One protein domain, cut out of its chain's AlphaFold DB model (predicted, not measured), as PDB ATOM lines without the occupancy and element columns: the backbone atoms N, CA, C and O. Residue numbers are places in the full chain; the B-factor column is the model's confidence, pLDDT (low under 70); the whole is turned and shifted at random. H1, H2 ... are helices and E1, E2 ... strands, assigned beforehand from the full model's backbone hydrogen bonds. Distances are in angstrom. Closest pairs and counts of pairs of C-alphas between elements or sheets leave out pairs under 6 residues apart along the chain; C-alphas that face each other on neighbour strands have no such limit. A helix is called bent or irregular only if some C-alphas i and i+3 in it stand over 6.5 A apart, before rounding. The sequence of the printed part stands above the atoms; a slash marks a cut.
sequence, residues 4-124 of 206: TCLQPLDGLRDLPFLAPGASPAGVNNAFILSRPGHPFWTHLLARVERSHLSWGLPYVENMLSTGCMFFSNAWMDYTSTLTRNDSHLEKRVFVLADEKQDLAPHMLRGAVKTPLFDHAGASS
ATOM      1  N   THR A   4     122.574 162.428 179.329       93.44
ATOM      2  CA  THR A   4     121.118 162.537 179.448       93.44
ATOM      3  C   THR A   4     120.506 162.577 178.054       93.44
ATOM      4  O   THR A   4     120.956 163.339 177.201       93.44
ATOM      5  N   CYS A   5     119.475 161.767 177.807       93.50
ATOM      6  CA  CYS A   5     118.759 161.780 176.532       93.50
ATOM      7  C   CYS A   5     117.779 162.958 176.502       93.50
ATOM      8  O   CYS A   5     116.940 163.087 177.393       93.50
ATOM      9  N   LEU A   6     117.884 163.806 175.480       95.12
ATOM     10  CA  LEU A   6     116.977 164.940 175.264       95.12
ATOM     11  C   LEU A   6     115.795 164.574 174.363       95.12
ATOM     12  O   LEU A   6     114.771 165.252 174.384       95.12
ATOM     13  N   GLN A   7     115.942 163.506 173.578       93.50
ATOM     14  CA  GLN A   7     114.926 162.983 172.673       93.50
ATOM     15  C   GLN A   7     114.809 161.457 172.813       93.50
ATOM     16  O   GLN A   7     115.780 160.806 173.214       93.50
ATOM     17  N   PRO A   8     113.643 160.866 172.484       93.31
ATOM     18  CA  PRO A   8     113.494 159.418 172.388       93.31
ATOM     19  C   PRO A   8     114.446 158.834 171.339       93.31
ATOM     20  O   PRO A   8     114.591 159.381 170.248       93.31
ATOM     21  N   LEU A   9     115.073 157.700 171.653       92.38
ATOM     22  CA  LEU A   9     116.057 157.051 170.776       92.38
ATOM     23  C   LEU A   9     115.456 155.925 169.923       92.38
ATOM     24  O   LEU A   9     116.197 155.194 169.271       92.38
ATOM     25  N   ASP A  10     114.130 155.756 169.929       92.19
ATOM     26  CA  ASP A  10     113.480 154.609 169.289       92.19
ATOM     27  C   ASP A  10     113.760 154.527 167.784       92.19
ATOM     28  O   ASP A  10     114.022 153.438 167.280       92.19
ATOM     29  N   GLY A  11     113.846 155.672 167.099       89.56
ATOM     30  CA  GLY A  11     114.192 155.734 165.674       89.56
ATOM     31  C   GLY A  11     115.628 155.316 165.333       89.56
ATOM     32  O   GLY A  11     115.949 155.133 164.165       89.56
ATOM     33  N   LEU A  12     116.505 155.147 166.328       91.50
ATOM     34  CA  LEU A  12     117.889 154.705 166.119       91.50
ATOM     35  C   LEU A  12     118.054 153.188 166.294       91.50
ATOM     36  O   LEU A  12     119.102 152.643 165.950       91.50
ATOM     37  N   ARG A  13     117.035 152.492 166.817       90.56
ATOM     38  CA  ARG A  13     117.093 151.059 167.177       90.56
ATOM     39  C   ARG A  13     117.158 150.124 165.971       90.56
ATOM     40  O   ARG A  13     117.563 148.970 166.116       90.56
ATOM     41  N   ASP A  14     116.799 150.625 164.794       91.12
ATOM     42  CA  ASP A  14     116.873 149.882 163.537       91.12
ATOM     43  C   ASP A  14     118.302 149.779 162.992       91.12
ATOM     44  O   ASP A  14     118.572 148.960 162.111       91.12
ATOM     45  N   LEU A  15     119.239 150.564 163.530       93.19
ATOM     46  CA  LEU A  15     120.639 150.492 163.141       93.19
ATOM     47  C   LEU A  15     121.344 149.325 163.856       93.19
ATOM     48  O   LEU A  15     121.156 149.116 165.056       93.19
ATOM     49  N   PRO A  16     122.192 148.564 163.144       94.44
ATOM     50  CA  PRO A  16     122.871 147.403 163.710       94.44
ATOM     51  C   PRO A  16     123.929 147.790 164.741       94.44
ATOM     52  O   PRO A  16     124.123 147.082 165.730       94.44
ATOM     53  N   PHE A  17     124.594 148.924 164.530       96.31
ATOM     54  CA  PHE A  17     125.540 149.504 165.467       96.31
ATOM     55  C   PHE A  17     125.643 151.008 165.220       96.31
ATOM     56  O   PHE A  17     125.850 151.428 164.086       96.31
ATOM     57  N   LEU A  18     125.542 151.819 166.266       95.94
ATOM     58  CA  LEU A  18     125.600 153.271 166.211       95.94
ATOM     59  C   LEU A  18     126.392 153.820 167.398       95.94
ATOM     60  O   LEU A  18     126.163 153.444 168.548       95.94
ATOM     61  N   ALA A  19     127.280 154.762 167.111       95.81
ATOM     62  CA  ALA A  19     128.000 155.532 168.115       95.81
ATOM     63  C   ALA A  19     128.157 156.998 167.661       95.81
ATOM     64  O   ALA A  19     128.139 157.279 166.464       95.81
ATOM     65  N   PRO A  20     128.286 157.973 168.572       95.00
ATOM     66  CA  PRO A  20     128.583 159.352 168.207       95.00
ATOM     67  C   PRO A  20     130.048 159.528 167.805       95.00
ATOM     68  O   PRO A  20     130.912 158.735 168.173       95.00
ATOM     69  N   GLY A  21     130.351 160.611 167.090       94.12
ATOM     70  CA  GLY A  21     131.736 160.984 166.805       94.12
ATOM     71  C   GLY A  21     132.494 161.434 168.065       94.12
ATOM     72  O   GLY A  21     131.907 161.979 169.005       94.12
ATOM     73  N   ALA A  22     133.810 161.230 168.086       90.94
ATOM     74  CA  ALA A  22     134.712 161.730 169.126       90.94
ATOM     75  C   ALA A  22     135.446 162.987 168.654       90.94
ATOM     76  O   ALA A  22     135.913 163.037 167.523       90.94
ATOM     77  N   SER A  23     135.599 163.992 169.521       84.12
ATOM     78  CA  SER A  23     136.408 165.184 169.222       84.12
ATOM     79  C   SER A  23     137.888 164.962 169.567       84.12
ATOM     80  O   SER A  23     138.165 164.457 170.656       84.12
ATOM     81  N   PRO A  24     138.847 165.366 168.707       82.56
ATOM     82  CA  PRO A  24     138.675 166.083 167.434       82.56
ATOM     83  C   PRO A  24     138.322 165.195 166.229       82.56
ATOM     84  O   PRO A  24     137.833 165.725 165.238       82.56
ATOM     85  N   ALA A  25     138.555 163.884 166.298       87.38
ATOM     86  CA  ALA A  25     138.205 162.938 165.243       87.38
ATOM     87  C   ALA A  25     138.003 161.524 165.811       87.38
ATOM     88  O   ALA A  25     138.523 161.194 166.878       87.38
ATOM     89  N   GLY A  26     137.296 160.681 165.052       91.88
ATOM     90  CA  GLY A  26     137.049 159.278 165.384       91.88
ATOM     91  C   GLY A  26     135.648 159.026 165.936       91.88
ATOM     92  O   GLY A  26     134.731 159.828 165.750       91.88
ATOM     93  N   VAL A  27     135.489 157.897 166.621       94.56
ATOM     94  CA  VAL A  27     134.224 157.426 167.192       94.56
ATOM     95  C   VAL A  27     134.332 157.387 168.709       94.56
ATOM     96  O   VAL A  27     135.346 156.980 169.280       94.56
ATOM     97  N   ASN A  28     133.285 157.851 169.374       92.31
ATOM     98  CA  ASN A  28     133.217 157.934 170.820       92.31
ATOM     99  C   ASN A  28     132.564 156.669 171.398       92.31
ATOM    100  O   ASN A  28     131.611 156.142 170.835       92.31
ATOM    101  N   ASN A  29     133.069 156.196 172.535       92.50
ATOM    102  CA  ASN A  29     132.560 155.031 173.256       92.50
ATOM    103  C   ASN A  29     131.706 155.384 174.493       92.50
ATOM    104  O   ASN A  29     131.345 154.491 175.252       92.50
ATOM    105  N   ALA A  30     131.378 156.662 174.708       90.25
ATOM    106  CA  ALA A  30     130.541 157.124 175.817       90.25
ATOM    107  C   ALA A  30     129.058 156.751 175.636       90.25
ATOM    108  O   ALA A  30     128.339 156.557 176.614       90.25
ATOM    109  N   PHE A  31     128.611 156.608 174.387       92.81
ATOM    110  CA  PHE A  31     127.302 156.068 174.038       92.81
ATOM    111  C   PHE A  31     127.461 155.081 172.888       92.81
ATOM    112  O   PHE A  31     128.070 155.407 171.871       92.81
ATOM    113  N   ILE A  32     126.914 153.880 173.047       95.06
ATOM    114  CA  ILE A  32     126.923 152.843 172.020       95.06
ATOM    115  C   ILE A  32     125.540 152.203 171.997       95.06
ATOM    116  O   ILE A  32     125.045 151.733 173.021       95.06
ATOM    117  N   LEU A  33     124.940 152.160 170.814       95.19
ATOM    118  CA  LEU A  33     123.744 151.388 170.526       95.19
ATOM    119  C   LEU A  33     124.148 150.261 169.579       95.19
ATOM    120  O   LEU A  33     124.713 150.518 168.525       95.19
ATOM    121  N   SER A  34     123.892 149.007 169.938       96.06
ATOM    122  CA  SER A  34     124.284 147.876 169.095       96.06
ATOM    123  C   SER A  34     123.317 146.716 169.219       96.06
ATOM    124  O   SER A  34     122.878 146.399 170.328       96.06
ATOM    125  N   ARG A  35     123.067 146.022 168.110       94.31
ATOM    126  CA  ARG A  35     122.380 144.734 168.116       94.31
ATOM    127  C   ARG A  35     123.243 143.665 168.800       94.31
ATOM    128  O   ARG A  35     124.474 143.692 168.680       94.31
ATOM    129  N   PRO A  36     122.620 142.698 169.495       94.56
ATOM    130  CA  PRO A  36     123.336 141.547 170.029       94.56
ATOM    131  C   PRO A  36     124.107 140.808 168.927       94.56
ATOM    132  O   PRO A  36     123.587 140.602 167.834       94.56
ATOM    133  N   GLY A  37     125.346 140.401 169.217       94.25
ATOM    134  CA  GLY A  37     126.159 139.604 168.292       94.25
ATOM    135  C   GLY A  37     126.786 140.373 167.125       94.25
ATOM    136  O   GLY A  37     127.338 139.740 166.226       94.25
ATOM    137  N   HIS A  38     126.743 141.710 167.118       95.69
ATOM    138  CA  HIS A  38     127.403 142.486 166.066       95.69
ATOM    139  C   HIS A  38     128.918 142.163 166.011       95.69
ATOM    140  O   HIS A  38     129.602 142.296 167.032       95.69
ATOM    141  N   PRO A  39     129.480 141.779 164.845       95.31
ATOM    142  CA  PRO A  39     130.846 141.244 164.733       95.31
ATOM    143  C   PRO A  39     131.950 142.218 165.163       95.31
ATOM    144  O   PRO A  39     133.031 141.788 165.572       95.31
ATOM    145  N   PHE A  40     131.670 143.523 165.142       95.75
ATOM    146  CA  PHE A  40     132.586 144.528 165.680       95.75
ATOM    147  C   PHE A  40     132.921 144.303 167.163       95.75
ATOM    148  O   PHE A  40     134.052 144.560 167.559       95.75
ATOM    149  N   TRP A  41     132.001 143.771 167.980       96.31
ATOM    150  CA  TRP A  41     132.294 143.476 169.387       96.31
ATOM    151  C   TRP A  41     133.384 142.422 169.535       96.31
ATOM    152  O   TRP A  41     134.317 142.616 170.306       96.31
ATOM    153  N   THR A  42     133.309 141.341 168.761       95.62
ATOM    154  CA  THR A  42     134.337 140.294 168.760       95.62
ATOM    155  C   THR A  42     135.686 140.859 168.322       95.62
ATOM    156  O   THR A  42     136.705 140.582 168.950       95.62
ATOM    157  N   HIS A  43     135.685 141.703 167.286       95.00
ATOM    158  CA  HIS A  43     136.892 142.380 166.814       95.00
ATOM    159  C   HIS A  43     137.489 143.318 167.882       95.00
ATOM    160  O   HIS A  43     138.697 143.303 168.114       95.00
ATOM    161  N   LEU A  44     136.647 144.107 168.555       95.75
ATOM    162  CA  LEU A  44     137.045 145.029 169.618       95.75
ATOM    163  C   LEU A  44     137.623 144.273 170.823       95.75
ATOM    164  O   LEU A  44     138.719 144.588 171.283       95.75
ATOM    165  N   LEU A  45     136.913 143.250 171.308       94.75
ATOM    166  CA  LEU A  45     137.297 142.474 172.490       94.75
ATOM    167  C   LEU A  45     138.603 141.704 172.280       94.75
ATOM    168  O   LEU A  45     139.434 141.667 173.184       94.75
ATOM    169  N   ALA A  46     138.844 141.179 171.076       94.69
ATOM    170  CA  ALA A  46     140.098 140.503 170.739       94.69
ATOM    171  C   ALA A  46     141.344 141.413 170.827       94.69
ATOM    172  O   ALA A  46     142.471 140.915 170.840       94.69
ATOM    173  N   ARG A  47     141.168 142.743 170.868       92.81
ATOM    174  CA  ARG A  47     142.269 143.717 170.974       92.81
ATOM    175  C   ARG A  47     142.524 144.197 172.399       92.81
ATOM    176  O   ARG A  47     143.618 144.696 172.646       92.81
ATOM    177  N   VAL A  48     141.576 144.025 173.324       91.75
ATOM    178  CA  VAL A  48     141.637 144.613 174.678       91.75
ATOM    179  C   VAL A  48     142.933 144.244 175.402       91.75
ATOM    180  O   VAL A  48     143.627 145.130 175.891       91.75
ATOM    181  N   GLU A  49     143.315 142.963 175.400       88.94
ATOM    182  CA  GLU A  49     144.538 142.510 176.079       88.94
ATOM    183  C   GLU A  49     145.809 143.140 175.499       88.94
ATOM    184  O   GLU A  49     146.702 143.535 176.242       88.94
ATOM    185  N   ARG A  50     145.891 143.282 174.170       89.12
ATOM    186  CA  ARG A  50     147.068 143.863 173.499       89.12
ATOM    187  C   ARG A  50     147.127 145.381 173.624       89.12
ATOM    188  O   ARG A  50     148.201 145.959 173.489       89.12
ATOM    189  N   SER A  51     145.982 146.023 173.833       87.12
ATOM    190  CA  SER A  51     145.884 147.472 174.003       87.12
ATOM    191  C   SER A  51     146.166 147.927 175.433       87.12
ATOM    192  O   SER A  51     146.412 149.114 175.629       87.12
ATOM    193  N   HIS A  52     146.205 147.009 176.403       86.69
ATOM    194  CA  HIS A  52     146.574 147.289 177.789       86.69
ATOM    195  C   HIS A  52     148.092 147.495 177.935       86.69
ATOM    196  O   HIS A  52     148.844 146.612 178.356       86.69
ATOM    197  N   LEU A  53     148.547 148.683 177.540       85.44
ATOM    198  CA  LEU A  53     149.940 149.111 177.612       85.44
ATOM    199  C   LEU A  53     150.084 150.190 178.684       85.44
ATOM    200  O   LEU A  53     149.311 151.144 178.702       85.44
ATOM    201  N   SER A  54     151.107 150.077 179.534       85.06
ATOM    202  CA  SER A  54     151.410 151.130 180.504       85.06
ATOM    203  C   SER A  54     152.227 152.238 179.847       85.06
ATOM    204  O   SER A  54     153.342 152.009 179.377       85.06
ATOM    205  N   TRP A  55     151.665 153.446 179.820       80.38
ATOM    206  CA  TRP A  55     152.301 154.629 179.221       80.38
ATOM    207  C   TRP A  55     152.871 155.588 180.275       80.38
ATOM    208  O   TRP A  55     153.396 156.645 179.929       80.38
ATOM    209  N   GLY A  56     152.718 155.269 181.567       81.75
ATOM    210  CA  GLY A  56     153.139 156.122 182.689       81.75
ATOM    211  C   GLY A  56     152.326 157.415 182.851       81.75
ATOM    212  O   GLY A  56     152.563 158.187 183.778       81.75
ATOM    213  N   LEU A  57     151.354 157.654 181.969       82.19
ATOM    214  CA  LEU A  57     150.430 158.781 181.999       82.19
ATOM    215  C   LEU A  57     149.004 158.225 182.038       82.19
ATOM    216  O   LEU A  57     148.534 157.748 181.002       82.19
ATOM    217  N   PRO A  58     148.284 158.324 183.175       82.94
ATOM    218  CA  PRO A  58     146.946 157.746 183.321       82.94
ATOM    219  C   PRO A  58     145.986 158.162 182.200       82.94
ATOM    220  O   PRO A  58     145.240 157.332 181.683       82.94
ATOM    221  N   TYR A  59     146.064 159.431 181.770       82.06
ATOM    222  CA  TYR A  59     145.288 159.963 180.647       82.06
ATOM    223  C   TYR A  59     145.503 159.193 179.340       82.06
ATOM    224  O   TYR A  59     144.553 158.786 178.671       82.06
ATOM    225  N   VAL A  60     146.765 159.000 178.973       83.62
ATOM    226  CA  VAL A  60     147.147 158.341 177.721       83.62
ATOM    227  C   VAL A  60     146.800 156.860 177.788       83.62
ATOM    228  O   VAL A  60     146.221 156.319 176.849       83.62
ATOM    229  N   GLU A  61     147.083 156.234 178.926       87.00
ATOM    230  CA  GLU A  61     146.831 154.819 179.160       87.00
ATOM    231  C   GLU A  61     145.353 154.468 179.014       87.00
ATOM    232  O   GLU A  61     145.019 153.611 178.198       87.00
ATOM    233  N   ASN A  62     144.443 155.174 179.690       86.62
ATOM    234  CA  ASN A  62     143.023 154.864 179.533       86.62
ATOM    235  C   ASN A  62     142.473 155.305 178.158       86.62
ATOM    236  O   ASN A  62     141.627 154.600 177.620       86.62
ATOM    237  N   MET A  63     142.987 156.363 177.510       87.38
ATOM    238  CA  MET A  63     142.568 156.717 176.139       87.38
ATOM    239  C   MET A  63     142.927 155.639 175.109       87.38
ATOM    240  O   MET A  63     142.102 155.322 174.244       87.38
ATOM    241  N   LEU A  64     144.136 155.078 175.209       89.38
ATOM    242  CA  LEU A  64     144.680 154.098 174.263       89.38
ATOM    243  C   LEU A  64     144.322 152.645 174.586       89.38
ATOM    244  O   LEU A  64     144.307 151.831 173.663       89.38
ATOM    245  N   SER A  65     144.023 152.326 175.846       90.44
ATOM    246  CA  SER A  65     143.673 150.959 176.255       90.44
ATOM    247  C   SER A  65     142.184 150.674 176.099       90.44
ATOM    248  O   SER A  65     141.812 149.652 175.532       90.44
ATOM    249  N   THR A  66     141.324 151.575 176.587       90.12
ATOM    250  CA  THR A  66     139.866 151.344 176.682       90.12
ATOM    251  C   THR A  66     139.011 152.578 176.368       90.12
ATOM    252  O   THR A  66     137.788 152.537 176.490       90.12
ATOM    253  N   GLY A  67     139.626 153.691 175.974       90.06
ATOM    254  CA  GLY A  67     138.958 154.959 175.698       90.06
ATOM    255  C   GLY A  67     138.489 155.106 174.251       90.06
ATOM    256  O   GLY A  67     138.480 154.160 173.462       90.06
ATOM    257  N   CYS A  68     138.113 156.330 173.875       91.25
ATOM    258  CA  CYS A  68     137.621 156.608 172.526       91.25
ATOM    259  C   CYS A  68     138.695 156.404 171.447       91.25
ATOM    260  O   CYS A  68     138.360 156.034 170.325       91.25
ATOM    261  N   MET A  69     139.982 156.581 171.773       91.81
ATOM    262  CA  MET A  69     141.069 156.353 170.819       91.81
ATOM    263  C   MET A  69     141.286 154.859 170.555       91.81
ATOM    264  O   MET A  69     141.382 154.464 169.395       91.81
ATOM    265  N   PHE A  70     141.264 154.019 171.597       94.38
ATOM    266  CA  PHE A  70     141.205 152.558 171.450       94.38
ATOM    267  C   PHE A  70     140.040 152.132 170.550       94.38
ATOM    268  O   PHE A  70     140.231 151.426 169.557       94.38
ATOM    269  N   PHE A  71     138.839 152.615 170.874       95.56
ATOM    270  CA  PHE A  71     137.618 152.274 170.155       95.56
ATOM    271  C   PHE A  71     137.668 152.716 168.685       95.56
ATOM    272  O   PHE A  71     137.332 151.939 167.793       95.56
ATOM    273  N   SER A  72     138.163 153.929 168.423       95.62
ATOM    274  CA  SER A  72     138.359 154.465 167.071       95.62
ATOM    275  C   SER A  72     139.368 153.647 166.267       95.62
ATOM    276  O   SER A  72     139.118 153.354 165.102       95.62
ATOM    277  N   ASN A  73     140.484 153.247 166.880       95.06
ATOM    278  CA  ASN A  73     141.502 152.428 166.219       95.06
ATOM    279  C   ASN A  73     140.964 151.040 165.867       95.06
ATOM    280  O   ASN A  73     141.195 150.558 164.760       95.06
ATOM    281  N   ALA A  74     140.225 150.405 166.779       95.50
ATOM    282  CA  ALA A  74     139.568 149.131 166.504       95.50
ATOM    283  C   ALA A  74     138.497 149.266 165.410       95.50
ATOM    284  O   ALA A  74     138.384 148.395 164.556       95.50
ATOM    285  N   TRP A  75     137.723 150.355 165.407       95.31
ATOM    286  CA  TRP A  75     136.734 150.633 164.362       95.31
ATOM    287  C   TRP A  75     137.378 150.840 162.989       95.31
ATOM    288  O   TRP A  75     136.911 150.266 162.005       95.31
ATOM    289  N   MET A  76     138.463 151.613 162.914       94.38
ATOM    290  CA  MET A  76     139.218 151.811 161.673       94.38
ATOM    291  C   MET A  76     139.802 150.495 161.148       94.38
ATOM    292  O   MET A  76     139.656 150.191 159.967       94.38
ATOM    293  N   ASP A  77     140.393 149.678 162.020       94.31
ATOM    294  CA  ASP A  77     140.902 148.355 161.644       94.31
ATOM    295  C   ASP A  77     139.767 147.456 161.132       94.31
ATOM    296  O   ASP A  77     139.817 146.966 160.006       94.31
ATOM    297  N   TYR A  78     138.678 147.337 161.893       94.00
ATOM    298  CA  TYR A  78     137.507 146.554 161.516       94.00
ATOM    299  C   TYR A  78     136.918 146.985 160.167       94.00
ATOM    300  O   TYR A  78     136.713 146.153 159.284       94.00
ATOM    301  N   THR A  79     136.688 148.283 159.970       92.12
ATOM    302  CA  THR A  79     136.149 148.808 158.705       92.12
ATOM    303  C   THR A  79     137.093 148.588 157.531       92.12
ATOM    304  O   THR A  79     136.607 148.333 156.431       92.12
ATOM    305  N   SER A  80     138.411 148.595 157.752       91.25
ATOM    306  CA  SER A  80     139.387 148.262 156.707       91.25
ATOM    307  C   SER A  80     139.338 146.788 156.281       91.25
ATOM    308  O   SER A  80     139.615 146.476 155.124       91.25
ATOM    309  N   THR A  81     138.931 145.881 157.180       89.31
ATOM    310  CA  THR A  81     138.769 144.450 156.863       89.31
ATOM    311  C   THR A  81     137.467 144.127 156.126       89.31
ATOM    312  O   THR A  81     137.348 143.053 155.533       89.31
ATOM    313  N   LEU A  82     136.489 145.040 156.129       88.62
ATOM    314  CA  LEU A  82     135.236 144.848 155.402       88.62
ATOM    315  C   LEU A  82     135.486 144.992 153.897       88.62
ATOM    316  O   LEU A  82     135.751 146.079 153.388       88.62
ATOM    317  N   THR A  83     135.373 143.887 153.158       78.12
ATOM    318  CA  THR A  83     135.472 143.940 151.694       78.12
ATOM    319  C   THR A  83     134.270 144.672 151.093       78.12
ATOM    320  O   THR A  83     133.189 144.740 151.680       78.12
ATOM    321  N   ARG A  84     134.429 145.195 149.871       70.06
ATOM    322  CA  ARG A  84     133.375 145.939 149.159       70.06
ATOM    323  C   ARG A  84     132.077 145.121 148.999       70.06
ATOM    324  O   ARG A  84     130.989 145.688 149.091       70.06
ATOM    325  N   ASN A  85     132.205 143.799 148.855       68.94
ATOM    326  CA  ASN A  85     131.086 142.854 148.768       68.94
ATOM    327  C   ASN A  85     130.551 142.421 150.141       68.94
ATOM    328  O   ASN A  85     129.368 142.127 150.262       68.94
ATOM    329  N   ASP A  86     131.387 142.430 151.183       67.38
ATOM    330  CA  ASP A  86     131.000 142.073 152.556       67.38
ATOM    331  C   ASP A  86     130.422 143.264 153.343       67.38
ATOM    332  O   ASP A  86     130.232 143.237 154.559       67.38
ATOM    333  N   SER A  87     130.094 144.331 152.615       63.38
ATOM    334  CA  SER A  87     129.637 145.618 153.117       63.38
ATOM    335  C   SER A  87     128.143 145.629 153.490       63.38
ATOM    336  O   SER A  87     127.458 146.655 153.390       63.38
ATOM    337  N   HIS A  88     127.655 144.470 153.942       80.38
ATOM    338  CA  HIS A  88     126.298 144.255 154.422       80.38
ATOM    339  C   HIS A  88     125.990 145.258 155.535       80.38
ATOM    340  O   HIS A  88     126.785 145.419 156.462       80.38
ATOM    341  N   LEU A  89     124.842 145.937 155.439       85.69
ATOM    342  CA  LEU A  89     124.460 147.000 156.376       85.69
ATOM    343  C   LEU A  89     124.553 146.524 157.831       85.69
ATOM    344  O   LEU A  89     125.090 147.247 158.660       85.69
ATOM    345  N   GLU A  90     124.174 145.270 158.098       90.38
ATOM    346  CA  GLU A  90     124.211 144.626 159.424       90.38
ATOM    347  C   GLU A  90     125.596 144.516 160.071       90.38
ATOM    348  O   GLU A  90     125.684 144.303 161.276       90.38
ATOM    349  N   LYS A  91     126.677 144.613 159.290       92.12
ATOM    350  CA  LYS A  91     128.054 144.548 159.798       92.12
ATOM    351  C   LYS A  91     128.653 145.936 160.036       92.12
ATOM    352  O   LYS A  91     129.785 146.029 160.516       92.12
ATOM    353  N   ARG A  92     127.964 147.008 159.635       91.88
ATOM    354  CA  ARG A  92     128.511 148.367 159.647       91.88
ATOM    355  C   ARG A  92     128.309 149.039 160.998       91.88
ATOM    356  O   ARG A  92     127.261 148.940 161.623       91.88
ATOM    357  N   VAL A  93     129.322 149.806 161.382       94.25
ATOM    358  CA  VAL A  93     129.274 150.736 162.509       94.25
ATOM    359  C   VAL A  93     128.910 152.112 161.970       94.25
ATOM    360  O   VAL A  93     129.686 152.703 161.216       94.25
ATOM    361  N   PHE A  94     127.729 152.599 162.333       94.44
ATOM    362  CA  PHE A  94     127.242 153.922 161.964       94.44
ATOM    363  C   PHE A  94     127.742 154.972 162.954       94.44
ATOM    364  O   PHE A  94     127.855 154.715 164.157       94.44
ATOM    365  N   VAL A  95     128.020 156.166 162.435       95.19
ATOM    366  CA  VAL A  95     128.396 157.330 163.239       95.19
ATOM    367  C   VAL A  95     127.286 158.364 163.143       95.19
ATOM    368  O   VAL A  95     126.822 158.650 162.040       95.19
ATOM    369  N   LEU A  96     126.846 158.900 164.283       93.94
ATOM    370  CA  LEU A  96     125.817 159.942 164.304       93.94
ATOM    371  C   LEU A  96     126.267 161.170 163.506       93.94
ATOM    372  O   LEU A  96     127.339 161.723 163.755       93.94
ATOM    373  N   ALA A  97     125.403 161.597 162.596       92.81
ATOM    374  CA  ALA A  97     125.539 162.798 161.792       92.81
ATOM    375  C   ALA A  97     124.152 163.407 161.565       92.81
ATOM    376  O   ALA A  97     123.137 162.724 161.739       92.81
ATOM    377  N   ASP A  98     124.118 164.682 161.193       89.25
ATOM    378  CA  ASP A  98     122.881 165.346 160.800       89.25
ATOM    379  C   ASP A  98     122.452 164.954 159.367       89.25
ATOM    380  O   ASP A  98     123.108 164.167 158.677       89.25
ATOM    381  N   GLU A  99     121.343 165.522 158.892       88.94
ATOM    382  CA  GLU A  99     120.827 165.288 157.533       88.94
ATOM    383  C   GLU A  99     121.813 165.694 156.424       88.94
ATOM    384  O   GLU A  99     121.753 165.168 155.312       88.94
ATOM    385  N   LYS A 100     122.737 166.615 156.717       92.38
ATOM    386  CA  LYS A 100     123.783 167.083 155.798       92.38
ATOM    387  C   LYS A 100     125.067 166.261 155.917       92.38
ATOM    388  O   LYS A 100     126.066 166.616 155.296       92.38
ATOM    389  N   GLN A 101     125.035 165.167 156.681       89.44
ATOM    390  CA  GLN A 101     126.188 164.330 157.005       89.44
ATOM    391  C   GLN A 101     127.281 165.076 157.788       89.44
ATOM    392  O   GLN A 101     128.448 164.681 157.745       89.44
ATOM    393  N   ASP A 102     126.921 166.131 158.522       91.75
ATOM    394  CA  ASP A 102     127.821 166.795 159.457       91.75
ATOM    395  C   ASP A 102     127.817 166.052 160.800       91.75
ATOM    396  O   ASP A 102     126.797 165.908 161.479       91.75
ATOM    397  N   LEU A 103     128.992 165.560 161.188       92.44
ATOM    398  CA  LEU A 103     129.196 164.870 162.458       92.44
ATOM    399  C   LEU A 103     129.349 165.869 163.608       92.44
ATOM    400  O   LEU A 103     129.004 165.544 164.746       92.44
ATOM    401  N   ALA A 104     129.868 167.072 163.341       91.69
ATOM    402  CA  ALA A 104     130.298 168.017 164.371       91.69
ATOM    403  C   ALA A 104     129.218 168.360 165.417       91.69
ATOM    404  O   ALA A 104     129.551 168.380 166.609       91.69
ATOM    405  N   PRO A 105     127.936 168.558 165.049       92.38
ATOM    406  CA  PRO A 105     126.863 168.833 166.007       92.38
ATOM    407  C   PRO A 105     126.545 167.656 166.939       92.38
ATOM    408  O   PRO A 105     125.974 167.851 168.014       92.38
ATOM    409  N   HIS A 106     126.910 166.437 166.536       92.81
ATOM    410  CA  HIS A 106     126.611 165.188 167.239       92.81
ATOM    411  C   HIS A 106     127.831 164.577 167.940       92.81
ATOM    412  O   HIS A 106     127.711 163.550 168.612       92.81
ATOM    413  N   MET A 107     129.008 165.193 167.809       92.81
ATOM    414  CA  MET A 107     130.224 164.715 168.459       92.81
ATOM    415  C   MET A 107     130.161 164.917 169.972       92.81
ATOM    416  O   MET A 107     129.922 166.020 170.472       92.81
ATOM    417  N   LEU A 108     130.469 163.855 170.714       90.25
ATOM    418  CA  LEU A 108     130.587 163.920 172.164       90.25
ATOM    419  C   LEU A 108     131.997 164.361 172.566       90.25
ATOM    420  O   LEU A 108     133.011 163.813 172.117       90.25
ATOM    421  N   ARG A 109     132.041 165.364 173.440       84.81
ATOM    422  CA  ARG A 109     133.240 165.967 174.039       84.81
ATOM    423  C   ARG A 109     132.846 166.636 175.342       84.81
ATOM    424  O   ARG A 109     131.736 167.148 175.385       84.81
ATOM    425  N   GLY A 110     133.754 166.707 176.320       84.06
ATOM    426  CA  GLY A 110     133.627 167.542 177.529       84.06
ATOM    427  C   GLY A 110     132.193 167.715 178.044       84.06
ATOM    428  O   GLY A 110     131.394 166.797 177.947       84.06
ATOM    429  N   ALA A 111     131.845 168.888 178.567       89.00
ATOM    430  CA  ALA A 111     130.439 169.235 178.748       89.00
ATOM    431  C   ALA A 111     129.898 169.795 177.422       89.00
ATOM    432  O   ALA A 111     130.425 170.797 176.928       89.00
ATOM    433  N   VAL A 112     128.899 169.149 176.817       91.31
ATOM    434  CA  VAL A 112     128.316 169.588 175.540       91.31
ATOM    435  C   VAL A 112     126.857 169.166 175.426       91.31
ATOM    436  O   VAL A 112     126.484 168.056 175.796       91.31
ATOM    437  N   LYS A 113     126.041 170.043 174.841       94.44
ATOM    438  CA  LYS A 113     124.666 169.734 174.464       94.44
ATOM    439  C   LYS A 113     124.593 169.521 172.957       94.44
ATOM    440  O   LYS A 113     124.881 170.435 172.189       94.44
ATOM    441  N   THR A 114     124.249 168.308 172.555       93.38
ATOM    442  CA  THR A 114     123.954 167.921 171.168       93.38
ATOM    443  C   THR A 114     122.432 167.869 170.976       93.38
ATOM    444  O   THR A 114     121.701 167.903 171.969       93.38
ATOM    445  N   PRO A 115     121.912 167.745 169.742       93.56
ATOM    446  CA  PRO A 115     120.468 167.615 169.524       93.56
ATOM    447  C   PRO A 115     119.822 166.422 170.256       93.56
ATOM    448  O   PRO A 115     118.668 166.507 170.664       93.56
ATOM    449  N   LEU A 116     120.571 165.328 170.451       93.81
ATOM    450  CA  LEU A 116     120.075 164.091 171.071       93.81
ATOM    451  C   LEU A 116     120.447 163.957 172.553       93.81
ATOM    452  O   LEU A 116     119.728 163.309 173.315       93.81
ATOM    453  N   PHE A 117     121.558 164.563 172.970       94.19
ATOM    454  CA  PHE A 117     122.174 164.305 174.269       94.19
ATOM    455  C   PHE A 117     122.619 165.578 174.977       94.19
ATOM    456  O   PHE A 117     123.234 166.449 174.364       94.19
ATOM    457  N   ASP A 118     122.409 165.624 176.288       94.44
ATOM    458  CA  ASP A 118     123.108 166.524 177.201       94.44
ATOM    459  C   ASP A 118     124.212 165.733 177.911       94.44
ATOM    460  O   ASP A 118     123.935 164.841 178.716       94.44
ATOM    461  N   HIS A 119     125.462 165.999 177.541       91.81
ATOM    462  CA  HIS A 119     126.639 165.328 178.075       91.81
ATOM    463  C   HIS A 119     127.270 166.242 179.124       91.81
ATOM    464  O   HIS A 119     127.825 167.291 178.790       91.81
ATOM    465  N   ALA A 120     127.182 165.849 180.395       88.44
ATOM    466  CA  ALA A 120     127.660 166.657 181.517       88.44
ATOM    467  C   ALA A 120     129.197 166.721 181.598       88.44
ATOM    468  O   ALA A 120     129.748 167.532 182.346       88.44
ATOM    469  N   GLY A 121     129.898 165.895 180.814       81.12
ATOM    470  CA  GLY A 121     131.348 165.922 180.705       81.12
ATOM    471  C   GLY A 121     132.063 165.332 181.901       81.12
ATOM    472  O   GLY A 121     133.189 165.746 182.201       81.12
ATOM    473  N   ALA A 122     131.429 164.368 182.569       67.25
ATOM    474  CA  ALA A 122     132.064 163.577 183.605       67.25
ATOM    475  C   ALA A 122     133.113 162.681 182.947       67.25
ATOM    476  O   ALA A 122     132.899 161.531 182.577       67.25
ATOM    477  N   SER A 123     134.298 163.245 182.805       64.88
ATOM    478  CA  SER A 123     135.488 162.500 182.462       64.88
ATOM    479  C   SER A 123     136.113 162.012 183.764       64.88
ATOM    480  O   SER A 123     136.278 162.791 184.699       64.88
ATOM    481  N   SER A 124     136.520 160.743 183.825       56.66
ATOM    482  CA  SER A 124     137.332 160.202 184.931       56.66
ATOM    483  C   SER A 124     138.719 160.858 185.038       56.66
ATOM    484  O   SER A 124     139.494 160.559 185.941       56.66
TER     485      SER A 124
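This is residues 4 to 124 of the 206 residues of an uncharacterized protein of Neohortaea acidophila (UniProt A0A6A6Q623). Little regular structure is here: winding loops make most of the body, with helices H1 and H3 crossing on one side and H2 at the corner beyond. Strand E1 lies near the middle, E2 far from it. The 121 printed residues hold E1, H1, H2, H3 and E2 in order, 41 residues in named elements, mostly helix. The whole is compact, radius of gyration of the C-alphas 14.8 A, spanning 40 by 39 by 24 A.

Find E1, residues 17 to 19, from C-alpha 17 at (125.540, 149.504, 165.467). H1, residues 39 to 51, runs 18.7 A, irregular with C-alphas 46 and 49 7.2 A apart. H2 is residues 58 to 65; H3, residues 68 to 81, runs 19.9 A. E2, residues 117 to 119, ends at (126.639, 165.328, 178.075).

H1 and H3 touch at a steep tilt of 55 degrees, closest C-alphas Leu 44 and Ala 74, 5.7 A. H2 and H3 touch only at the corner, only just, with 3 pairs of C-alphas within 8 A; Leu 64 and Phe 70 are closest, 4.7 A. E1 and E2 pair with no named strand; residues 17 to 18 pair antiparallel with 33 to 34. In H2 and H3 every O i to N i+4 pair is within hydrogen-bond range, in H1 5 of 9.

The printed part has no cut. E1 to H1 and H3 to E2 are long links. Residues 85 to 87 and 122 to 124 are under pLDDT 70.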